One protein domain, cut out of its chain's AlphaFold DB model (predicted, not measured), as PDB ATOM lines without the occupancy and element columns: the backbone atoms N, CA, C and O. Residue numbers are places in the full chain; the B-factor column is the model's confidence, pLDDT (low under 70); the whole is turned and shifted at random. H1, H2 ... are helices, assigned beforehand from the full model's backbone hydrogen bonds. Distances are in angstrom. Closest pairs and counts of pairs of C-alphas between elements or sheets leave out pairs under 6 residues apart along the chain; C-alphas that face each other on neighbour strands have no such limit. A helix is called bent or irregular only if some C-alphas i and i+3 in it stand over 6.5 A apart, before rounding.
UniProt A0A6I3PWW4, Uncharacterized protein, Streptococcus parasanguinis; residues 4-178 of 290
ATOM      1  N   LYS A   4     300.825 378.270 251.308       91.44
ATOM      2  CA  LYS A   4     301.416 379.588 251.029       91.44
ATOM      3  C   LYS A   4     301.288 380.530 252.230       91.44
ATOM      4  O   LYS A   4     302.221 381.278 252.514       91.44
ATOM      5  N   GLU A   5     300.154 380.479 252.922       90.06
ATOM      6  CA  GLU A   5     299.899 381.246 254.141       90.06
ATOM      7  C   GLU A   5     300.754 380.721 255.300       90.06
ATOM      8  O   GLU A   5     301.452 381.504 255.942       90.06
ATOM      9  N   ALA A   6     300.804 379.393 255.476       90.44
ATOM     10  CA  ALA A   6     301.634 378.737 256.488       90.44
ATOM     11  C   ALA A   6     303.115 379.109 256.345       90.44
ATOM     12  O   ALA A   6     303.754 379.508 257.315       90.44
ATOM     13  N   LYS A   7     303.646 379.071 255.114       91.69
ATOM     14  CA  LYS A   7     305.021 379.496 254.819       91.69
ATOM     15  C   LYS A   7     305.266 380.952 255.192       91.69
ATOM     16  O   LYS A   7     306.306 381.247 255.765       91.69
ATOM     17  N   LYS A   8     304.335 381.858 254.878       92.81
ATOM     18  CA  LYS A   8     304.487 383.286 255.193       92.81
ATOM     19  C   LYS A   8     304.616 383.511 256.702       92.81
ATOM     20  O   LYS A   8     305.563 384.170 257.114       92.81
ATOM     21  N   ILE A   9     303.696 382.954 257.493       90.31
ATOM     22  CA  ILE A   9     303.725 383.081 258.959       90.31
ATOM     23  C   ILE A   9     305.006 382.446 259.508       90.31
ATOM     24  O   ILE A   9     305.720 383.055 260.296       90.31
ATOM     25  N   TYR A  10     305.352 381.249 259.038       92.19
ATOM     26  CA  TYR A  10     306.549 380.549 259.487       92.19
ATOM     27  C   TYR A  10     307.849 381.303 259.183       92.19
ATOM     28  O   TYR A  10     308.720 381.364 260.042       92.19
ATOM     29  N   PHE A  11     307.985 381.931 258.010       92.44
ATOM     30  CA  PHE A  11     309.169 382.742 257.704       92.44
ATOM     31  C   PHE A  11     309.330 383.924 258.666       92.44
ATOM     32  O   PHE A  11     310.450 384.182 259.108       92.44
ATOM     33  N   GLU A  12     308.237 384.598 259.026       92.25
ATOM     34  CA  GLU A  12     308.256 385.669 260.029       92.25
ATOM     35  C   GLU A  12     308.669 385.124 261.406       92.25
ATOM     36  O   GLU A  12     309.539 385.673 262.081       92.25
ATOM     37  N   LEU A  13     308.123 383.969 261.797       92.44
ATOM     38  CA  LEU A  13     308.478 383.294 263.045       92.44
ATOM     39  C   LEU A  13     309.948 382.860 263.095       92.44
ATOM     40  O   LEU A  13     310.571 383.007 264.143       92.44
ATOM     41  N   VAL A  14     310.525 382.385 261.988       91.00
ATOM     42  CA  VAL A  14     311.957 382.059 261.881       91.00
ATOM     43  C   VAL A  14     312.816 383.318 262.013       91.00
ATOM     44  O   VAL A  14     313.847 383.296 262.688       91.00
ATOM     45  N   GLN A  15     312.411 384.433 261.398       89.38
ATOM     46  CA  GLN A  15     313.122 385.707 261.540       89.38
ATOM     47  C   GLN A  15     313.096 386.199 262.989       89.38
ATOM     48  O   GLN A  15     314.148 386.534 263.535       89.38
ATOM     49  N   ASN A  16     311.930 386.160 263.631       88.88
ATOM     50  CA  ASN A  16     311.775 386.498 265.042       88.88
ATOM     51  C   ASN A  16     312.591 385.567 265.947       88.88
ATOM     52  O   ASN A  16     313.284 386.040 266.847       88.88
ATOM     53  N   TYR A  17     312.575 384.259 265.691       87.44
ATOM     54  CA  TYR A  17     313.372 383.289 266.443       87.44
ATOM     55  C   TYR A  17     314.862 383.630 266.354       87.44
ATOM     56  O   TYR A  17     315.529 383.794 267.372       87.44
ATOM     57  N   ASN A  18     315.369 383.864 265.142       84.44
ATOM     58  CA  ASN A  18     316.760 384.257 264.922       84.44
ATOM     59  C   ASN A  18     317.104 385.648 265.469       84.44
ATOM     60  O   ASN A  18     318.278 385.930 265.697       84.44
ATOM     61  N   LEU A  19     316.130 386.544 265.639       84.50
ATOM     62  CA  LEU A  19     316.342 387.856 266.245       84.50
ATOM     63  C   LEU A  19     316.517 387.743 267.762       84.50
ATOM     64  O   LEU A  19     317.416 388.373 268.316       84.50
ATOM     65  N   PHE A  20     315.664 386.951 268.414       80.88
ATOM     66  CA  PHE A  20     315.603 386.861 269.872       80.88
ATOM     67  C   PHE A  20     316.504 385.774 270.474       80.88
ATOM     68  O   PHE A  20     316.860 385.901 271.642       80.88
ATOM     69  N   ASN A  21     316.916 384.769 269.692       73.00
ATOM     70  CA  ASN A  21     317.752 383.647 270.139       73.00
ATOM     71  C   ASN A  21     319.167 383.649 269.518       73.00
ATOM     72  O   ASN A  21     319.762 382.590 269.322       73.00
ATOM     73  N   LYS A  22     319.737 384.821 269.193       61.91
ATOM     74  CA  LYS A  22     321.178 384.902 268.866       61.91
ATOM     75  C   LYS A  22     322.002 384.554 270.104       61.91
ATOM     76  O   LYS A  22     321.643 384.995 271.190       61.91
ATOM     77  N   GLU A  23     323.112 383.833 269.925       49.41
ATOM     78  CA  GLU A  23     324.102 383.548 270.975       49.41
ATOM     79  C   GLU A  23     324.431 384.818 271.785       49.41
ATOM     80  O   GLU A  23     325.207 385.676 271.354       49.41
ATOM     81  N   THR A  24     323.839 384.961 272.971       43.22
ATOM     82  CA  THR A  24     324.242 385.982 273.937       43.22
ATOM     83  C   THR A  24     325.468 385.489 274.691       43.22
ATOM     84  O   THR A  24     325.367 384.797 275.700       43.22
ATOM     85  N   LEU A  25     326.645 385.885 274.205       41.53
ATOM     86  CA  LEU A  25     327.831 386.050 275.040       41.53
ATOM     87  C   LEU A  25     327.569 387.208 276.020       41.53
ATOM     88  O   LEU A  25     327.168 388.289 275.598       41.53
ATOM     89  N   TRP A  26     327.866 386.985 277.305       39.62
ATOM     90  CA  TRP A  26     327.933 387.988 278.381       39.62
ATOM     91  C   TRP A  26     326.604 388.526 278.955       39.62
ATOM     92  O   TRP A  26     326.113 389.574 278.557       39.62
ATOM     93  N   PHE A  27     326.062 387.827 279.958       35.41
ATOM     94  CA  PHE A  27     325.777 388.290 281.335       35.41
ATOM     95  C   PHE A  27     325.024 387.156 282.058       35.41
ATOM     96  O   PHE A  27     324.088 386.593 281.504       35.41
ATOM     97  N   GLY A  28     325.468 386.791 283.265       35.19
ATOM     98  CA  GLY A  28     325.115 385.566 284.004       35.19
ATOM     99  C   GLY A  28     323.672 385.424 284.501       35.19
ATOM    100  O   GLY A  28     323.449 385.272 285.696       35.19
ATOM    101  N   PHE A  29     322.711 385.402 283.587       39.16
ATOM    102  CA  PHE A  29     321.418 384.763 283.779       39.16
ATOM    103  C   PHE A  29     321.189 383.896 282.549       39.16
ATOM    104  O   PHE A  29     321.129 384.420 281.437       39.16
ATOM    105  N   GLU A  30     321.074 382.584 282.734       36.88
ATOM    106  CA  GLU A  30     320.554 381.678 281.710       36.88
ATOM    107  C   GLU A  30     319.085 382.054 281.462       36.88
ATOM    108  O   GLU A  30     318.145 381.471 281.998       36.88
ATOM    109  N   ASN A  31     318.872 383.129 280.700       42.72
ATOM    110  CA  ASN A  31     317.585 383.442 280.118       42.72
ATOM    111  C   ASN A  31     317.233 382.228 279.272       42.72
ATOM    112  O   ASN A  31     317.890 381.978 278.266       42.72
ATOM    113  N   SER A  32     316.227 381.475 279.721       48.97
ATOM    114  CA  SER A  32     315.608 380.375 278.984       48.97
ATOM    115  C   SER A  32     315.658 380.677 277.494       48.97
ATOM    116  O   SER A  32     315.156 381.740 277.106       48.97
ATOM    117  N   GLU A  33     316.241 379.773 276.711       56.47
ATOM    118  CA  GLU A  33     316.575 379.912 275.283       56.47
ATOM    119  C   GLU A  33     315.370 380.221 274.362       56.47
ATOM    120  O   GLU A  33     315.443 380.050 273.154       56.47
ATOM    121  N   ASN A  34     314.231 380.663 274.906       77.25
ATOM    122  CA  ASN A  34     313.048 381.029 274.155       77.25
ATOM    123  C   ASN A  34     312.134 382.105 274.781       77.25
ATOM    124  O   ASN A  34     311.169 382.499 274.137       77.25
ATOM    125  N   TYR A  35     312.354 382.624 276.003       85.12
ATOM    126  CA  TYR A  35     311.350 383.509 276.649       85.12
ATOM    127  C   TYR A  35     311.084 384.799 275.866       85.12
ATOM    128  O   TYR A  35     309.933 385.214 275.703       85.12
ATOM    129  N   HIS A  36     312.134 385.446 275.360       86.75
ATOM    130  CA  HIS A  36     311.977 386.652 274.550       86.75
ATOM    131  C   HIS A  36     311.311 386.347 273.212       86.75
ATOM    132  O   HIS A  36     310.394 387.067 272.831       86.75
ATOM    133  N   TYR A  37     311.680 385.244 272.561       90.25
ATOM    134  CA  TYR A  37     310.992 384.793 271.358       90.25
ATOM    135  C   TYR A  37     309.504 384.530 271.604       90.25
ATOM    136  O   TYR A  37     308.668 385.066 270.884       90.25
ATOM    137  N   LEU A  38     309.156 383.774 272.647       91.06
ATOM    138  CA  LEU A  38     307.767 383.465 272.984       91.06
ATOM    139  C   LEU A  38     306.960 384.745 273.234       91.06
ATOM    140  O   LEU A  38     305.868 384.909 272.700       91.06
ATOM    141  N   THR A  39     307.509 385.669 274.024       91.44
ATOM    142  CA  THR A  39     306.774 386.854 274.490       91.44
ATOM    143  C   THR A  39     306.764 388.036 273.523       91.44
ATOM    144  O   THR A  39     305.865 388.871 273.625       91.44
ATOM    145  N   LEU A  40     307.743 388.143 272.619       89.75
ATOM    146  CA  LEU A  40     307.898 389.276 271.695       89.75
ATOM    147  C   LEU A  40     307.783 388.894 270.217       89.75
ATOM    148  O   LEU A  40     307.527 389.774 269.404       89.75
ATOM    149  N   GLY A  41     307.975 387.620 269.875       91.00
ATOM    150  CA  GLY A  41     307.896 387.104 268.510       91.00
ATOM    151  C   GLY A  41     306.675 386.214 268.310       91.00
ATOM    152  O   GLY A  41     305.683 386.643 267.732       91.00
ATOM    153  N   LEU A  42     306.733 384.980 268.819       94.25
ATOM    154  CA  LEU A  42     305.750 383.927 268.542       94.25
ATOM    155  C   LEU A  42     304.323 384.309 268.938       94.25
ATOM    156  O   LEU A  42     303.428 384.296 268.093       94.25
ATOM    157  N   ILE A  43     304.090 384.614 270.220       95.00
ATOM    158  CA  ILE A  43     302.729 384.856 270.707       95.00
ATOM    159  C   ILE A  43     302.131 386.109 270.058       95.00
ATOM    160  O   ILE A  43     301.009 385.999 269.573       95.00
ATOM    161  N   PRO A  44     302.818 387.270 269.989       93.44
ATOM    162  CA  PRO A  44     302.272 388.444 269.310       93.44
ATOM    163  C   PRO A  44     301.948 388.202 267.831       93.44
ATOM    164  O   PRO A  44     300.865 388.587 267.386       93.44
ATOM    165  N   GLU A  45     302.839 387.528 267.093       94.50
ATOM    166  CA  GLU A  45     302.653 387.247 265.666       94.50
ATOM    167  C   GLU A  45     301.415 386.377 265.439       94.50
ATOM    168  O   GLU A  45     300.527 386.733 264.665       94.50
ATOM    169  N   ILE A  46     301.284 385.277 266.186       95.19
ATOM    170  CA  ILE A  46     300.133 384.380 266.052       95.19
ATOM    171  C   ILE A  46     298.857 385.041 266.575       95.19
ATOM    172  O   ILE A  46     297.820 384.974 265.912       95.19
ATOM    173  N   ALA A  47     298.913 385.725 267.722       95.06
ATOM    174  CA  ALA A  47     297.767 386.417 268.305       95.06
ATOM    175  C   ALA A  47     297.185 387.466 267.351       95.06
ATOM    176  O   ALA A  47     295.968 387.625 267.309       95.06
ATOM    177  N   SER A  48     298.012 388.131 266.537       92.50
ATOM    178  CA  SER A  48     297.548 389.098 265.532       92.50
ATOM    179  C   SER A  48     296.575 388.503 264.500       92.50
ATOM    180  O   SER A  48     295.768 389.229 263.919       92.50
ATOM    181  N   THR A  49     296.614 387.179 264.311       90.75
ATOM    182  CA  THR A  49     295.759 386.436 263.372       90.75
ATOM    183  C   THR A  49     294.475 385.888 264.006       90.75
ATOM    184  O   THR A  49     293.638 385.320 263.305       90.75
ATOM    185  N   LEU A  50     294.304 386.044 265.324       92.56
ATOM    186  CA  LEU A  50     293.195 385.483 266.097       92.56
ATOM    187  C   LEU A  50     292.197 386.568 266.519       92.56
ATOM    188  O   LEU A  50     292.581 387.692 266.838       92.56
ATOM    189  N   SER A  51     290.910 386.215 266.610       90.44
ATOM    190  CA  SER A  51     289.862 387.128 267.102       90.44
ATOM    191  C   SER A  51     290.122 387.603 268.535       90.44
ATOM    192  O   SER A  51     289.928 388.777 268.846       90.44
ATOM    193  N   ASP A  52     290.635 386.705 269.378       89.81
ATOM    194  CA  ASP A  52     290.848 386.930 270.812       89.81
ATOM    195  C   ASP A  52     292.296 387.372 271.113       89.81
ATOM    196  O   ASP A  52     292.741 387.401 272.262       89.81
ATOM    197  N   GLY A  53     293.060 387.739 270.075       93.31
ATOM    198  CA  GLY A  53     294.487 388.044 270.173       93.31
ATOM    199  C   GLY A  53     294.839 389.156 271.161       93.31
ATOM    200  O   GLY A  53     295.877 389.102 271.817       93.31
ATOM    201  N   LYS A  54     293.953 390.147 271.327       94.81
ATOM    202  CA  LYS A  54     294.163 391.257 272.272       94.81
ATOM    203  C   LYS A  54     294.230 390.786 273.725       94.81
ATOM    204  O   LYS A  54     295.088 391.257 274.468       94.81
ATOM    205  N   ASP A  55     293.364 389.854 274.120       95.12
ATOM    206  CA  ASP A  55     293.341 389.337 275.492       95.12
ATOM    207  C   ASP A  55     294.553 388.437 275.770       95.12
ATOM    208  O   ASP A  55     295.105 388.455 276.872       95.12
ATOM    209  N   ILE A  56     295.018 387.709 274.750       96.44
ATOM    210  CA  ILE A  56     296.246 386.908 274.810       96.44
ATOM    211  C   ILE A  56     297.466 387.813 275.021       96.44
ATOM    212  O   ILE A  56     298.250 387.578 275.941       96.44
ATOM    213  N   ILE A  57     297.609 388.873 274.219       95.69
ATOM    214  CA  ILE A  57     298.718 389.834 274.345       95.69
ATOM    215  C   ILE A  57     298.693 390.508 275.719       95.69
ATOM    216  O   ILE A  57     299.729 390.595 276.376       95.69
ATOM    217  N   LYS A  58     297.511 390.906 276.203       96.25
ATOM    218  CA  LYS A  58     297.361 391.489 277.539       96.25
ATOM    219  C   LYS A  58     297.855 390.543 278.638       96.25
ATOM    220  O   LYS A  58     298.576 390.979 279.531       96.25
ATOM    221  N   LEU A  59     297.520 389.251 278.568       96.06
ATOM    222  CA  LEU A  59     298.028 388.265 279.528       96.06
ATOM    223  C   LEU A  59     299.559 388.148 279.468       96.06
ATOM    224  O   LEU A  59     300.205 388.076 280.512       96.06
ATOM    225  N   VAL A  60     300.149 388.147 278.268       96.06
ATOM    226  CA  VAL A  60     301.613 388.124 278.104       96.06
ATOM    227  C   VAL A  60     302.251 389.348 278.763       96.06
ATOM    228  O   VAL A  60     303.247 389.212 279.474       96.06
ATOM    229  N   GLU A  61     301.684 390.537 278.576       95.69
ATOM    230  CA  GLU A  61     302.164 391.766 279.219       95.69
ATOM    231  C   GLU A  61     302.036 391.712 280.748       95.69
ATOM    232  O   GLU A  61     302.984 392.074 281.451       95.69
ATOM    233  N   GLU A  62     300.914 391.203 281.270       96.69
ATOM    234  CA  GLU A  62     300.708 390.982 282.708       96.69
ATOM    235  C   GLU A  62     301.763 390.026 283.285       96.69
ATOM    236  O   GLU A  62     302.389 390.346 284.297       96.69
ATOM    237  N   ILE A  63     302.029 388.896 282.617       95.69
ATOM    238  CA  ILE A  63     303.057 387.923 283.023       95.69
ATOM    239  C   ILE A  63     304.447 388.562 283.009       95.69
ATOM    240  O   ILE A  63     305.177 388.478 283.999       95.69
ATOM    241  N   ARG A  64     304.816 389.255 281.922       93.81
ATOM    242  CA  ARG A  64     306.121 389.925 281.810       93.81
ATOM    243  C   ARG A  64     306.326 390.955 282.913       93.81
ATOM    244  O   ARG A  64     307.400 390.997 283.512       93.81
ATOM    245  N   SER A  65     305.309 391.775 283.168       95.31
ATOM    246  CA  SER A  65     305.326 392.783 284.226       95.31
ATOM    247  C   SER A  65     305.455 392.133 285.603       95.31
ATOM    248  O   SER A  65     306.303 392.526 286.398       95.31
ATOM    249  N   SER A  66     304.685 391.076 285.865       95.81
ATOM    250  CA  SER A  66     304.696 390.381 287.151       95.81
ATOM    251  C   SER A  66     306.034 389.684 287.434       95.81
ATOM    252  O   SER A  66     306.570 389.807 288.536       95.81
ATOM    253  N   ILE A  67     306.645 389.042 286.429       93.69
ATOM    254  CA  ILE A  67     307.994 388.469 286.554       93.69
ATOM    255  C   ILE A  67     309.037 389.569 286.794       93.69
ATOM    256  O   ILE A  67     309.891 389.432 287.669       93.69
ATOM    257  N   LYS A  68     308.964 390.679 286.053       93.81
ATOM    258  CA  LYS A  68     309.861 391.823 286.257       93.81
ATOM    259  C   LYS A  68     309.752 392.367 287.685       93.81
ATOM    260  O   LYS A  68     310.776 392.544 288.337       93.81
ATOM    261  N   ASN A  69     308.534 392.563 288.189       95.88
ATOM    262  CA  ASN A  69     308.288 393.047 289.549       95.88
ATOM    263  C   ASN A  69     308.855 392.094 290.612       95.88
ATOM    264  O   ASN A  69     309.439 392.561 291.588       95.88
ATOM    265  N   TYR A  70     308.725 390.777 290.413       96.38
ATOM    266  CA  TYR A  70     309.330 389.770 291.290       96.38
ATOM    267  C   TYR A  70     310.852 389.937 291.384       96.38
ATOM    268  O   TYR A  70     311.392 390.072 292.484       96.38
ATOM    269  N   TRP A  71     311.546 389.994 290.243       94.81
ATOM    270  CA  TRP A  71     313.007 390.115 290.226       94.81
ATOM    271  C   TRP A  71     313.495 391.472 290.731       94.81
ATOM    272  O   TRP A  71     314.455 391.523 291.494       94.81
ATOM    273  N   GLU A  72     312.820 392.566 290.375       96.06
ATOM    274  CA  GLU A  72     313.150 393.891 290.905       96.06
ATOM    275  C   GLU A  72     313.000 393.954 292.424       96.06
ATOM    276  O   GLU A  72     313.851 394.535 293.101       96.06
ATOM    277  N   PHE A  73     311.933 393.360 292.970       97.00
ATOM    278  CA  PHE A  73     311.748 393.284 294.413       97.00
ATOM    279  C   PHE A  73     312.864 392.460 295.054       97.00
ATOM    280  O   PHE A  73     313.519 392.953 295.969       97.00
ATOM    281  N   ARG A  74     313.145 391.260 294.529       95.12
ATOM    282  CA  ARG A  74     314.204 390.374 295.036       95.12
ATOM    283  C   ARG A  74     315.574 391.063 295.058       95.12
ATOM    284  O   ARG A  74     316.257 391.011 296.076       95.12
ATOM    285  N   THR A  75     315.956 391.759 293.988       96.31
ATOM    286  CA  THR A  75     317.224 392.506 293.927       96.31
ATOM    287  C   THR A  75     317.273 393.623 294.970       96.31
ATOM    288  O   THR A  75     318.226 393.704 295.744       96.31
ATOM    289  N   LYS A  76     316.209 394.432 295.078       97.12
ATOM    290  CA  LYS A  76     316.115 395.491 296.098       97.12
ATOM    291  C   LYS A  76     316.153 394.932 297.523       97.12
ATOM    292  O   LYS A  76     316.676 395.579 298.424       97.12
ATOM    293  N   SER A  77     315.600 393.741 297.750       97.44
ATOM    294  CA  SER A  77     315.656 393.051 299.039       97.44
ATOM    295  C   SER A  77     317.088 392.688 299.440       97.44
ATOM    296  O   SER A  77     317.451 392.894 300.598       97.44
ATOM    297  N   ILE A  78     317.908 392.216 298.491       97.25
ATOM    298  CA  ILE A  78     319.334 391.932 298.722       97.25
ATOM    299  C   ILE A  78     320.074 393.215 299.105       97.25
ATOM    300  O   ILE A  78     320.786 393.246 300.107       97.25
ATOM    301  N   GLU A  79     319.863 394.298 298.354       97.62
ATOM    302  CA  GLU A  79     320.482 395.599 298.634       97.62
ATOM    303  C   GLU A  79     320.114 396.120 300.030       97.62
ATOM    304  O   GLU A  79     320.996 396.499 300.802       97.62
ATOM    305  N   LYS A  80     318.824 396.089 300.389       97.88
ATOM    306  CA  LYS A  80     318.348 396.502 301.717       97.88
ATOM    307  C   LYS A  80     318.971 395.674 302.839       97.88
ATOM    308  O   LYS A  80     319.364 396.246 303.854       97.88
ATOM    309  N   MET A  81     319.073 394.354 302.665       97.94
ATOM    310  CA  MET A  81     319.704 393.491 303.663       97.94
ATOM    311  C   MET A  81     321.186 393.838 303.827       97.94
ATOM    312  O   MET A  81     321.654 394.038 304.945       97.94
ATOM    313  N   ASN A  82     321.910 393.995 302.717       97.38
ATOM    314  CA  ASN A  82     323.326 394.352 302.741       97.38
ATOM    315  C   ASN A  82     323.574 395.693 303.440       97.38
ATOM    316  O   ASN A  82     324.546 395.817 304.184       97.38
ATOM    317  N   ILE A  83     322.690 396.681 303.258       97.75
ATOM    318  CA  ILE A  83     322.767 397.965 303.970       97.75
ATOM    319  C   ILE A  83     322.689 397.753 305.488       97.75
ATOM    320  O   ILE A  83     323.508 398.312 306.207       97.75
ATOM    321  N   ILE A  84     321.762 396.922 305.978       97.88
ATOM    322  CA  ILE A  84     321.637 396.636 307.418       97.88
ATOM    323  C   ILE A  84     322.899 395.943 307.943       97.88
ATOM    324  O   ILE A  84     323.467 396.362 308.951       97.88
ATOM    325  N   LEU A  85     323.354 394.893 307.258       96.12
ATOM    326  CA  LEU A  85     324.469 394.068 307.731       96.12
ATOM    327  C   LEU A  85     325.812 394.819 307.699       96.12
ATOM    328  O   LEU A  85     326.648 394.631 308.589       96.12
ATOM    329  N   SER A  86     326.004 395.710 306.723       96.56
ATOM    330  CA  SER A  86     327.222 396.521 306.579       96.56
ATOM    331  C   SER A  86     327.220 397.829 307.379       96.56
ATOM    332  O   SER A  86     328.265 398.479 307.453       96.56
ATOM    333  N   ASP A  87     326.104 398.213 308.008       96.62
ATOM    334  CA  ASP A  87     326.033 399.453 308.784       96.62
ATOM    335  C   ASP A  87     326.981 399.394 309.991       96.62
ATOM    336  O   ASP A  87     326.853 398.552 310.880       96.62
ATOM    337  N   GLN A  88     327.969 400.285 310.017       94.19
ATOM    338  CA  GLN A  88     328.953 400.365 311.099       94.19
ATOM    339  C   GLN A  88     328.394 401.053 312.350       94.19
ATOM    340  O   GLN A  88     329.037 401.031 313.392       94.19
ATOM    341  N   TYR A  89     327.217 401.673 312.259       94.69
ATOM    342  CA  TYR A  89     326.574 402.396 313.354       94.69
ATOM    343  C   TYR A  89     325.452 401.605 314.028       94.69
ATOM    344  O   TYR A  89     324.696 402.196 314.802       94.69
ATOM    345  N   LEU A  90     325.350 400.306 313.740       96.44
ATOM    346  CA  LEU A  90     324.438 399.376 314.396       96.44
ATOM    347  C   LEU A  90     325.217 398.313 315.163       96.44
ATOM    348  O   LEU A  90     326.197 397.767 314.646       96.44
ATOM    349  N   THR A  91     324.732 397.985 316.357       96.69
ATOM    350  CA  THR A  91     325.222 396.839 317.135       96.69
ATOM    351  C   THR A  91     324.860 395.524 316.449       96.69
ATOM    352  O   THR A  91     323.942 395.457 315.624       96.69
ATOM    353  N   SER A  92     325.538 394.437 316.814       94.44
ATOM    354  CA  SER A  92     325.221 393.097 316.305       94.44
ATOM    355  C   SER A  92     323.770 392.701 316.600       94.44
ATOM    356  O   SER A  92     323.113 392.071 315.770       94.44
ATOM    357  N   LYS A  93     323.244 393.120 317.755       95.19
ATOM    358  CA  LYS A  93     321.857 392.880 318.168       95.19
ATOM    359  C   LYS A  93     320.852 393.717 317.374       95.19
ATOM    360  O   LYS A  93     319.826 393.192 316.949       95.19
ATOM    361  N   GLU A  94     321.138 394.997 317.129       97.00
ATOM    362  CA  GLU A  94     320.285 395.842 316.281       97.00
ATOM    363  C   GLU A  94     320.243 395.333 314.837       97.00
ATOM    364  O   GLU A  94     319.185 395.366 314.202       97.00
ATOM    365  N   LYS A  95     321.376 394.841 314.318       97.69
ATOM    366  CA  LYS A  95     321.441 394.194 313.002       97.69
ATOM    367  C   LYS A  95     320.571 392.951 312.956       97.69
ATOM    368  O   LYS A  95     319.762 392.843 312.041       97.69
ATOM    369  N   ASP A  96     320.692 392.058 313.939       96.81
ATOM    370  CA  ASP A  96     319.888 390.832 314.007       96.81
ATOM    371  C   ASP A  96     318.388 391.122 314.076       96.81
ATOM    372  O   ASP A  96     317.610 390.536 313.317       96.81
ATOM    373  N   GLN A  97     317.982 392.105 314.882       96.88
ATOM    374  CA  GLN A  97     316.590 392.531 314.953       96.88
ATOM    375  C   GLN A  97     316.089 393.071 313.603       96.88
ATOM    376  O   GLN A  97     315.097 392.569 313.069       96.88
ATOM    377  N   LYS A  98     316.774 394.069 313.026       98.12
ATOM    378  CA  LYS A  98     316.344 394.708 311.769       98.12
ATOM    379  C   LYS A  98     316.379 393.740 310.588       98.12
ATOM    380  O   LYS A  98     315.467 393.751 309.764       98.12
ATOM    381  N   ALA A  99     317.399 392.887 310.505       97.88
ATOM    382  CA  ALA A  99     317.513 391.865 309.471       97.88
ATOM    383  C   ALA A  99     316.409 390.806 309.612       97.88
ATOM    384  O   ALA A  99     315.790 390.429 308.618       97.88
ATOM    385  N   SER A 100     316.083 390.386 310.838       97.19
ATOM    386  CA  SER A 100     314.975 389.461 311.105       97.19
ATOM    387  C   SER A 100     313.607 390.045 310.744       97.19
ATOM    388  O   SER A 100     312.749 389.337 310.213       97.19
ATOM    389  N   GLU A 101     313.380 391.328 311.027       97.62
ATOM    390  CA  GLU A 101     312.160 392.044 310.635       97.62
ATOM    391  C   GLU A 101     312.062 392.171 309.108       97.62
ATOM    392  O   GLU A 101     311.048 391.778 308.522       97.62
ATOM    393  N   LEU A 102     313.143 392.605 308.452       97.88
ATOM    394  CA  LEU A 102     313.210 392.714 306.996       97.88
ATOM    395  C   LEU A 102     313.016 391.348 306.319       97.88
ATOM    396  O   LEU A 102     312.282 391.250 305.339       97.88
ATOM    397  N   LYS A 103     313.605 390.273 306.853       97.25
ATOM    398  CA  LYS A 103     313.419 388.899 306.358       97.25
ATOM    399  C   LYS A 103     311.937 388.514 306.312       97.25
ATOM    400  O   LYS A 103     311.470 387.973 305.310       97.25
ATOM    401  N   LYS A 104     311.184 388.817 307.376       97.06
ATOM    402  CA  LYS A 104     309.735 388.553 307.445       97.06
ATOM    403  C   LYS A 104     308.962 389.387 306.424       97.06
ATOM    404  O   LYS A 104     308.091 388.847 305.745       97.06
ATOM    405  N   GLU A 105     309.291 390.671 306.290       97.50
ATOM    406  CA  GLU A 105     308.685 391.565 305.294       97.50
ATOM    407  C   GLU A 105     308.913 391.050 303.864       97.50
ATOM    408  O   GLU A 105     307.974 390.953 303.072       97.50
ATOM    409  N   ILE A 106     310.152 390.673 303.537       97.94
ATOM    410  CA  ILE A 106     310.529 390.127 302.229       97.94
ATOM    411  C   ILE A 106     309.746 388.851 301.941       97.94
ATOM    412  O   ILE A 106     309.168 388.732 300.863       97.94
ATOM    413  N   ALA A 107     309.690 387.922 302.901       96.94
ATOM    414  CA  ALA A 107     308.954 386.675 302.743       96.94
ATOM    415  C   ALA A 107     307.471 386.934 302.453       96.94
ATOM    416  O   ALA A 107     306.903 386.318 301.554       96.94
ATOM    417  N   LEU A 108     306.829 387.851 303.184       97.38
ATOM    418  CA  LEU A 108     305.426 388.208 302.958       97.38
ATOM    419  C   LEU A 108     305.205 388.783 301.553       97.38
ATOM    420  O   LEU A 108     304.362 388.275 300.814       97.38
ATOM    421  N   ASN A 109     306.005 389.772 301.158       97.62
ATOM    422  CA  ASN A 109     305.867 390.445 299.867       97.62
ATOM    423  C   ASN A 109     306.164 389.515 298.678       97.62
ATOM    424  O   ASN A 109     305.400 389.489 297.712       97.62
ATOM    425  N   LEU A 110     307.230 388.708 298.749       97.50
ATOM    426  CA  LEU A 110     307.532 387.717 297.712       97.50
ATOM    427  C   LEU A 110     306.430 386.666 297.612       97.50
ATOM    428  O   LEU A 110     305.999 386.357 296.506       97.50
ATOM    429  N   ASN A 111     305.908 386.176 298.741       97.12
ATOM    430  CA  ASN A 111     304.795 385.228 298.734       97.12
ATOM    431  C   ASN A 111     303.545 385.804 298.052       97.12
ATOM    432  O   ASN A 111     302.818 385.067 297.385       97.12
ATOM    433  N   ASP A 112     303.271 387.099 298.203       97.38
ATOM    434  CA  ASP A 112     302.141 387.736 297.528       97.38
ATOM    435  C   ASP A 112     302.371 387.871 296.017       97.38
ATOM    436  O   ASP A 112     301.459 387.574 295.239       97.38
ATOM    437  N   LEU A 113     303.593 388.197 295.584       97.62
ATOM    438  CA  LEU A 113     303.966 388.178 294.164       97.62
ATOM    439  C   LEU A 113     303.890 386.762 293.573       97.62
ATOM    440  O   LEU A 113     303.339 386.581 292.487       97.62
ATOM    441  N   VAL A 114     304.351 385.749 294.311       97.69
ATOM    442  CA  VAL A 114     304.254 384.332 293.929       97.69
ATOM    443  C   VAL A 114     302.799 383.908 293.744       97.69
ATOM    444  O   VAL A 114     302.460 383.297 292.736       97.69
ATOM    445  N   LYS A 115     301.891 384.293 294.653       97.44
ATOM    446  CA  LYS A 115     300.450 384.014 294.496       97.44
ATOM    447  C   LYS A 115     299.865 384.659 293.241       97.44
ATOM    448  O   LYS A 115     298.999 384.061 292.601       97.44
ATOM    449  N   VAL A 116     300.272 385.886 292.910       97.12
ATOM    450  CA  VAL A 116     299.825 386.568 291.686       97.12
ATOM    451  C   VAL A 116     300.330 385.818 290.455       97.12
ATOM    452  O   VAL A 116     299.529 385.473 289.588       97.12
ATOM    453  N   ASN A 117     301.619 385.487 290.418       97.06
ATOM    454  CA  ASN A 117     302.232 384.721 289.336       97.06
ATOM    455  C   ASN A 117     301.605 383.336 289.166       97.06
ATOM    456  O   ASN A 117     301.269 382.971 288.049       97.06
ATOM    457  N   ALA A 118     301.352 382.595 290.247       96.38
ATOM    458  CA  ALA A 118     300.690 381.293 290.188       96.38
ATOM    459  C   ALA A 118     299.280 381.381 289.568       96.38
ATOM    460  O   ALA A 118     298.877 380.517 288.790       96.38
ATOM    461  N   LYS A 119     298.533 382.460 289.854       96.31
ATOM    462  CA  LYS A 119     297.231 382.729 289.214       96.31
ATOM    463  C   LYS A 119     297.352 383.097 287.736       96.31
ATOM    464  O   LYS A 119     296.408 382.862 286.989       96.31
ATOM    465  N   LEU A 120     298.441 383.737 287.319       96.44
ATOM    466  CA  LEU A 120     298.700 384.018 285.906       96.44
ATOM    467  C   LEU A 120     299.138 382.745 285.175       96.44
ATOM    468  O   LEU A 120     298.623 382.456 284.098       96.44
ATOM    469  N   ALA A 121     300.003 381.943 285.799       94.50
ATOM    470  CA  ALA A 121     300.478 380.669 285.281       94.50
ATOM    471  C   ALA A 121     299.319 379.704 284.994       94.50
ATOM    472  O   ALA A 121     299.255 379.140 283.904       94.50
ATOM    473  N   SER A 122     298.342 379.593 285.904       94.81
ATOM    474  CA  SER A 122     297.165 378.730 285.714       94.81
ATOM    475  C   SER A 122     296.202 379.196 284.615       94.81
ATOM    476  O   SER A 122     295.378 378.414 284.148       94.81
ATOM    477  N   LYS A 123     296.298 380.455 284.161       95.50
ATOM    478  CA  LYS A 123     295.521 380.955 283.015       95.50
ATOM    479  C   LYS A 123     296.164 380.613 281.671       95.50
ATOM    480  O   LYS A 123     295.448 380.620 280.670       95.50
ATOM    481  N   GLN A 124     297.472 380.336 281.635       93.62
ATOM    482  CA  GLN A 124     298.226 380.150 280.389       93.62
ATOM    483  C   GLN A 124     297.655 379.022 279.533       93.62
ATOM    484  O   GLN A 124     297.427 379.235 278.351       93.62
ATOM    485  N   GLU A 125     297.368 377.858 280.124       89.62
ATOM    486  CA  GLU A 125     296.894 376.678 279.387       89.62
ATOM    487  C   GLU A 125     295.651 376.998 278.545       89.62
ATOM    488  O   GLU A 125     295.642 376.824 277.325       89.62
ATOM    489  N   LYS A 126     294.628 377.581 279.180       92.62
ATOM    490  CA  LYS A 126     293.392 377.973 278.494       92.62
ATOM    491  C   LYS A 126     293.622 379.110 277.496       92.62
ATOM    492  O   LYS A 126     293.097 379.066 276.389       92.62
ATOM    493  N   MET A 127     294.377 380.136 277.885       93.88
ATOM    494  CA  MET A 127     294.549 381.353 277.082       93.88
ATOM    495  C   MET A 127     295.471 381.154 275.876       93.88
ATOM    496  O   MET A 127     295.298 381.825 274.865       93.88
ATOM    497  N   PHE A 128     296.423 380.224 275.948       95.31
ATOM    498  CA  PHE A 128     297.337 379.906 274.851       95.31
ATOM    499  C   PHE A 128     296.873 378.724 273.999       95.31
ATOM    500  O   PHE A 128     297.479 378.470 272.962       95.31
ATOM    501  N   THR A 129     295.764 378.059 274.344       95.31
ATOM    502  CA  THR A 129     295.162 377.015 273.495       95.31
ATOM    503  C   THR A 129     294.928 377.494 272.048       95.31
ATOM    504  O   THR A 129     295.340 376.790 271.128       95.31
ATOM    505  N   PRO A 130     294.364 378.694 271.781       95.50
ATOM    506  CA  PRO A 130     294.203 379.184 270.409       95.50
ATOM    507  C   PRO A 130     295.531 379.373 269.658       95.50
ATOM    508  O   PRO A 130     295.597 379.126 268.457       95.50
ATOM    509  N   ILE A 131     296.593 379.775 270.368       96.50
ATOM    510  CA  ILE A 131     297.944 379.902 269.803       96.50
ATOM    511  C   ILE A 131     298.471 378.521 269.418       96.50
ATOM    512  O   ILE A 131     298.907 378.334 268.287       96.50
ATOM    513  N   LEU A 132     298.382 377.545 270.326       95.62
ATOM    514  CA  LEU A 132     298.844 376.175 270.095       95.62
ATOM    515  C   LEU A 132     298.092 375.501 268.938       95.62
ATOM    516  O   LEU A 132     298.723 374.893 268.081       95.62
ATOM    517  N   ASN A 133     296.772 375.692 268.845       95.62
ATOM    518  CA  ASN A 133     295.984 375.201 267.711       95.62
ATOM    519  C   ASN A 133     296.475 375.806 266.388       95.62
ATOM    520  O   ASN A 133     296.601 375.103 265.387       95.62
ATOM    521  N   LYS A 134     296.805 377.104 266.377       95.31
ATOM    522  CA  LYS A 134     297.331 377.771 265.182       95.31
ATOM    523  C   LYS A 134     298.735 377.285 264.814       95.31
ATOM    524  O   LYS A 134     299.012 377.094 263.634       95.31
ATOM    525  N   ILE A 135     299.599 377.043 265.803       94.62
ATOM    526  CA  ILE A 135     300.915 376.413 265.609       94.62
ATOM    527  C   ILE A 135     300.753 375.025 264.988       94.62
ATOM    528  O   ILE A 135     301.465 374.695 264.039       94.62
ATOM    529  N   GLN A 136     299.793 374.234 265.470       95.00
ATOM    530  CA  GLN A 136     299.498 372.917 264.920       95.00
ATOM    531  C   GLN A 136     299.025 373.006 263.459       95.00
ATOM    532  O   GLN A 136     299.570 372.304 262.614       95.00
ATOM    533  N   GLU A 137     298.104 373.920 263.126       94.88
ATOM    534  CA  GLU A 137     297.671 374.151 261.734       94.88
ATOM    535  C   GLU A 137     298.841 374.502 260.800       94.88
ATOM    536  O   GLU A 137     298.887 374.041 259.656       94.88
ATOM    537  N   ILE A 138     299.767 375.348 261.269       94.06
ATOM    538  CA  ILE A 138     300.966 375.736 260.515       94.06
ATOM    539  C   ILE A 138     301.874 374.517 260.328       94.06
ATOM    540  O   ILE A 138     302.317 374.255 259.212       94.06
ATOM    541  N   SER A 139     302.111 373.756 261.396       93.50
ATOM    542  CA  SER A 139     302.981 372.575 261.387       93.50
ATOM    543  C   SER A 139     302.450 371.495 260.440       93.50
ATOM    544  O   SER A 139     303.188 370.996 259.593       93.50
ATOM    545  N   GLU A 140     301.148 371.199 260.490       93.94
ATOM    546  CA  GLU A 140     300.486 370.242 259.592       93.94
ATOM    547  C   GLU A 140     300.561 370.678 258.121       93.94
ATOM    548  O   GLU A 140     300.789 369.853 257.236       93.94
ATOM    549  N   ALA A 141     300.411 371.977 257.841       93.88
ATOM    550  CA  ALA A 141     300.501 372.511 256.483       93.88
ATOM    551  C   ALA A 141     301.939 372.528 255.926       93.88
ATOM    552  O   ALA A 141     302.123 372.488 254.706       93.88
ATOM    553  N   LEU A 142     302.950 372.618 256.795       92.19
ATOM    554  CA  LEU A 142     304.366 372.603 256.415       92.19
ATOM    555  C   LEU A 142     304.948 371.188 256.325       92.19
ATOM    556  O   LEU A 142     305.897 370.990 255.565       92.19
ATOM    557  N   GLY A 143     304.404 370.215 257.059       89.25
ATOM    558  CA  GLY A 143     304.977 368.872 257.157       89.25
ATOM    559  C   GLY A 143     306.405 368.915 257.710       89.25
ATOM    560  O   GLY A 143     306.684 369.627 258.669       89.25
ATOM    561  N   GLU A 144     307.336 368.212 257.063       85.75
ATOM    562  CA  GLU A 144     308.751 368.120 257.476       85.75
ATOM    563  C   GLU A 144     309.533 369.449 257.398       85.75
ATOM    564  O   GLU A 144     310.684 369.514 257.820       85.75
ATOM    565  N   PHE A 145     308.943 370.517 256.848       84.50
ATOM    566  CA  PHE A 145     309.596 371.828 256.753       84.50
ATOM    567  C   PHE A 145     309.472 372.684 258.029       84.50
ATOM    568  O   PHE A 145     310.115 373.735 258.105       84.50
ATOM    569  N   GLY A 146     308.637 372.281 258.994       82.12
ATOM    570  CA  GLY A 146     308.505 372.956 260.288       82.12
ATOM    571  C   GLY A 146     309.618 372.564 261.267       82.12
ATOM    572  O   GLY A 146     310.004 371.402 261.331       82.12
ATOM    573  N   ASP A 147     310.129 373.534 262.030       85.69
ATOM    574  CA  ASP A 147     311.097 373.327 263.117       85.69
ATOM    575  C   ASP A 147     310.398 373.481 264.475       85.69
ATOM    576  O   ASP A 147     309.858 374.550 264.776       85.69
ATOM    577  N   ASP A 148     310.450 372.441 265.309       84.31
ATOM    578  CA  ASP A 148     309.836 372.399 266.644       84.31
ATOM    579  C   ASP A 148     310.382 373.472 267.606       84.31
ATOM    580  O   ASP A 148     309.721 373.835 268.583       84.31
ATOM    581  N   LYS A 149     311.580 374.016 267.350       83.56
ATOM    582  CA  LYS A 149     312.130 375.136 268.131       83.56
ATOM    583  C   LYS A 149     311.407 376.450 267.838       83.56
ATOM    584  O   LYS A 149     311.236 377.276 268.738       83.56
ATOM    585  N   VAL A 150     310.980 376.628 266.588       88.19
ATOM    586  CA  VAL A 150     310.230 377.795 266.098       88.19
ATOM    587  C   VAL A 150     308.728 377.599 266.332       88.19
ATOM    588  O   VAL A 150     308.015 378.546 266.653       88.19
ATOM    589  N   LEU A 151     308.241 376.365 266.219       91.00
ATOM    590  CA  LEU A 151     306.839 375.976 266.368       91.00
ATOM    591  C   LEU A 151     306.669 375.049 267.585       91.00
ATOM    592  O   LEU A 151     306.455 373.848 267.426       91.00
ATOM    593  N   PRO A 152     306.768 375.577 268.816       90.00
ATOM    594  CA  PRO A 152     306.755 374.746 270.009       90.00
ATOM    595  C   PRO A 152     305.381 374.114 270.252       90.00
ATOM    596  O   PRO A 152     304.342 374.770 270.167       90.00
ATOM    597  N   SER A 153     305.388 372.850 270.675       88.12
ATOM    598  CA  SER A 153     304.181 372.090 271.035       88.12
ATOM    599  C   SER A 153     303.591 372.465 272.402       88.12
ATOM    600  O   SER A 153     302.468 372.079 272.727       88.12
ATOM    601  N   LYS A 154     304.333 373.230 273.212       89.94
ATOM    602  CA  LYS A 154     303.899 373.763 274.508       89.94
ATOM    603  C   LYS A 154     304.441 375.176 274.710       89.94
ATOM    604  O   LYS A 154     305.594 375.455 274.394       89.94
ATOM    605  N   ILE A 155     303.626 376.044 275.306       91.12
ATOM    606  CA  ILE A 155     304.019 377.395 275.716       91.12
ATOM    607  C   ILE A 155     303.832 377.512 277.226       91.12
ATOM    608  O   ILE A 155     302.720 377.368 277.732       91.12
ATOM    609  N   ASP A 156     304.922 377.788 277.936       90.88
ATOM    610  CA  ASP A 156     304.904 378.123 279.357       90.88
ATOM    611  C   ASP A 156     305.946 379.209 279.641       90.88
ATOM    612  O   ASP A 156     307.153 378.987 279.562       90.88
ATOM    613  N   LEU A 157     305.462 380.408 279.959       92.56
ATOM    614  CA  LEU A 157     306.290 381.585 280.203       92.56
ATOM    615  C   LEU A 157     306.984 381.564 281.576       92.56
ATOM    616  O   LEU A 157     307.827 382.428 281.832       92.56
ATOM    617  N   TYR A 158     306.666 380.588 282.436       90.56
ATOM    618  CA  TYR A 158     307.307 380.370 283.736       90.56
ATOM    619  C   TYR A 158     308.212 379.126 283.779       90.56
ATOM    620  O   TYR A 158     308.824 378.890 284.815       90.56
ATOM    621  N   ALA A 159     308.358 378.369 282.682       84.38
ATOM    622  CA  ALA A 159     309.014 377.050 282.666       84.38
ATOM    623  C   ALA A 159     310.398 376.988 283.348       84.38
ATOM    624  O   ALA A 159     310.721 375.992 283.985       84.38
ATOM    625  N   ASN A 160     311.192 378.061 283.259       79.44
ATOM    626  CA  ASN A 160     312.532 378.147 283.858       79.44
ATOM    627  C   ASN A 160     312.606 379.196 284.980       79.44
ATOM    628  O   ASN A 160     313.648 379.806 285.199       79.44
ATOM    629  N   ARG A 161     311.469 379.499 285.611       86.00
ATOM    630  CA  ARG A 161     311.347 380.490 286.688       86.00
ATOM    631  C   ARG A 161     310.439 379.968 287.809       86.00
ATOM    632  O   ARG A 161     309.485 380.668 288.169       86.00
ATOM    633  N   PRO A 162     310.681 378.754 288.344       87.56
ATOM    634  CA  PRO A 162     309.839 378.188 289.396       87.56
ATOM    635  C   PRO A 162     309.794 379.086 290.641       87.56
ATOM    636  O   PRO A 162     308.766 379.163 291.308       87.56
ATOM    637  N   GLU A 163     310.833 379.889 290.892       91.69
ATOM    638  CA  GLU A 163     310.886 380.850 291.998       91.69
ATOM    639  C   GLU A 163     309.794 381.919 291.915       91.69
ATOM    640  O   GLU A 163     309.365 382.468 292.932       91.69
ATOM    641  N   CYS A 164     309.325 382.218 290.702       93.38
ATOM    642  CA  CYS A 164     308.234 383.154 290.490       93.38
ATOM    643  C   CYS A 164     306.869 382.559 290.850       93.38
ATOM    644  O   CYS A 164     305.960 383.344 291.099       93.38
ATOM    645  N   THR A 165     306.689 381.235 290.867       93.88
ATOM    646  CA  THR A 165     305.374 380.576 291.018       93.88
ATOM    647  C   THR A 165     305.260 379.651 292.226       93.88
ATOM    648  O   THR A 165     304.141 379.337 292.634       93.88
ATOM    649  N   GLU A 166     306.376 379.259 292.831       93.62
ATOM    650  CA  GLU A 166     306.432 378.289 293.924       93.62
ATOM    651  C   GLU A 166     306.937 378.936 295.219       93.62
ATOM    652  O   GLU A 166     307.917 379.685 295.258       93.62
ATOM    653  N   LYS A 167     306.224 378.668 296.316       92.94
ATOM    654  CA  LYS A 167     306.443 379.342 297.602       92.94
ATOM    655  C   LYS A 167     307.727 378.860 298.279       92.94
ATOM    656  O   LYS A 167     308.373 379.609 299.008       92.94
ATOM    657  N   GLU A 168     308.096 377.612 298.038       93.62
ATOM    658  CA  GLU A 168     309.254 376.929 298.604       93.62
ATOM    659  C   GLU A 168     310.551 377.698 298.309       93.62
ATOM    660  O   GLU A 168     311.374 377.888 299.205       93.62
ATOM    661  N   PHE A 169     310.680 378.256 297.102       93.00
ATOM    662  CA  PHE A 169     311.829 379.076 296.707       93.00
ATOM    663  C   PHE A 169     311.886 380.428 297.418       93.00
ATOM    664  O   PHE A 169     312.973 380.968 297.618       93.00
ATOM    665  N   THR A 170     310.742 380.971 297.849       92.44
ATOM    666  CA  THR A 170     310.740 382.173 298.692       92.44
ATOM    667  C   THR A 170     311.391 381.872 300.037       92.44
ATOM    668  O   THR A 170     312.213 382.664 300.488       92.44
ATOM    669  N   ASN A 171     311.073 380.724 300.651       89.56
ATOM    670  CA  ASN A 171     311.678 380.315 301.922       89.56
ATOM    671  C   ASN A 171     313.191 380.118 301.774       89.56
ATOM    672  O   ASN A 171     313.955 380.688 302.546       89.56
ATOM    673  N   TYR A 172     313.609 379.395 300.730       93.62
ATOM    674  CA  TYR A 172     315.023 379.194 300.417       93.62
ATOM    675  C   TYR A 172     315.768 380.528 300.273       93.62
ATOM    676  O   TYR A 172     316.773 380.758 300.940       93.62
ATOM    677  N   PHE A 173     315.221 381.453 299.479       94.75
ATOM    678  CA  PHE A 173     315.829 382.763 299.275       94.75
ATOM    679  C   PHE A 173     315.968 383.565 300.574       94.75
ATOM    680  O   PHE A 173     317.017 384.155 300.816       94.75
ATOM    681  N   VAL A 174     314.928 383.622 301.413       94.12
ATOM    682  CA  VAL A 174     315.008 384.415 302.651       94.12
ATOM    683  C   VAL A 174     315.924 383.782 303.699       94.12
ATOM    684  O   VAL A 174     316.469 384.508 304.529       94.12
ATOM    685  N   ASP A 175     316.100 382.461 303.672       92.19
ATOM    686  CA  ASP A 175     317.048 381.747 304.530       92.19
ATOM    687  C   ASP A 175     318.500 381.967 304.090       92.19
ATOM    688  O   ASP A 175     319.343 382.256 304.941       92.19
ATOM    689  N   GLU A 176     318.777 381.941 302.782       93.31
ATOM    690  CA  GLU A 176     320.080 382.348 302.233       93.31
ATOM    691  C   GLU A 176     320.403 383.813 302.530       93.31
ATOM    692  O   GLU A 176     321.554 384.166 302.779       93.31
ATOM    693  N   LEU A 177     319.385 384.676 302.497       93.88
ATOM    694  CA  LEU A 177     319.564 386.108 302.681       93.88
ATOM    695  C   LEU A 177     319.990 386.459 304.110       93.88
ATOM    696  O   LEU A 177     320.817 387.349 304.305       93.88
ATOM    697  N   TYR A 178     319.392 385.802 305.107       95.44
ATOM    698  CA  TYR A 178     319.738 386.022 306.503       95.44
ATOM    699  C   TYR A 178     319.286 384.872 307.411       95.44
ATOM    700  O   TYR A 178     318.121 384.456 307.399       95.44
TER     701      TYR A 178
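Overview. This is residues 4 to 178 of the 290 residues of an uncharacterized protein of Streptococcus parasanguinis (UniProt A0A6I3PWW4). A long, slender hairpin of two helices, H3 and H4, makes most of the length of a rod; H1 and H2, a shorter hairpin, pack at the end away from the turn between H3 and H4, while the short H5 packs on H4 nearer that turn. The five named helices form a bundle that runs up and down, each against the one before it in the chain. The printed part has 175 residues, with H1, H2, H3, H4 and H5 in that order and no named strand: the class is all helix. The whole is loose, with a radius of gyration of the C-alphas of 20.7 A, and spans 72 by 34 by 22 A.

Arrangement. H1, residues 4 to 20, and H2, residues 35 to 47, touch as a hairpin at a shallow tilt of 23 degrees, opposite ways; their closest C-alphas, of Asn 16 and Gly 41, are 5.2 A apart. H2 and H3, residues 53 to 86, form a hairpin at a shallow tilt of 19 degrees, H3 touching with residues 53 to 64 alone; the closest C-alphas, of Ala 47 and Gly 53, are 4.1 A apart. H3 and H4, residues 92 to 145, form a hairpin at a shallow tilt of 25 degrees, with the closest C-alphas, of Leu 85 and Lys 95, 6.1 A apart. H4 is the hub, touching four helices. Its residues 138 to 142 alone touch H1, with the closest C-alphas, of Ala 6 and Ile 138, 5.1 A apart. Its residues 131 to 134 alone touch H2, the closest C-alphas being those of Ile 46 and Ile 131 at 6.2 A. H5, residues 167 to 177, forms a hairpin with H4 at a steep tilt of 43 degrees, touching residues 103 to 114 of H4 alone; the closest C-alphas, of Lys 103 and Val 174, are 6.0 A apart. H1 is apart from H3 and H5. Every O i to N i+4 pair is within hydrogen-bond range in H1, H3 and H5, against 6 of 9 in H2 and 43 of 50 in H4.

Along the chain. H1 begins at C-alpha 4, (301.416, 379.588, 251.029), and is 24.7 A long; H2 is 16.2 A and only just irregular, with C-alphas 40 and 43 6.9 A apart. H3 is 49.7 A long. H4, 65.1 A, begins at C-alpha 92, (325.221, 393.097, 316.305); it has a kink of 50 degrees near residue 139 and is irregular, C-alphas 141 and 144 being 9.4 A apart. H5, 15.6 A, ends at C-alpha 177, (319.564, 386.108, 302.681).

Size, cuts and confidence. The two C-alphas farthest apart, of Lys 4 and Thr 91, are 72.3 A from each other. The printed part has no cut. Residues 21 to 34 and 146 to 166 are long links; the other two are tight. The mean pLDDT of the printed part is 89.9, and residues 22 to 33 are under 70.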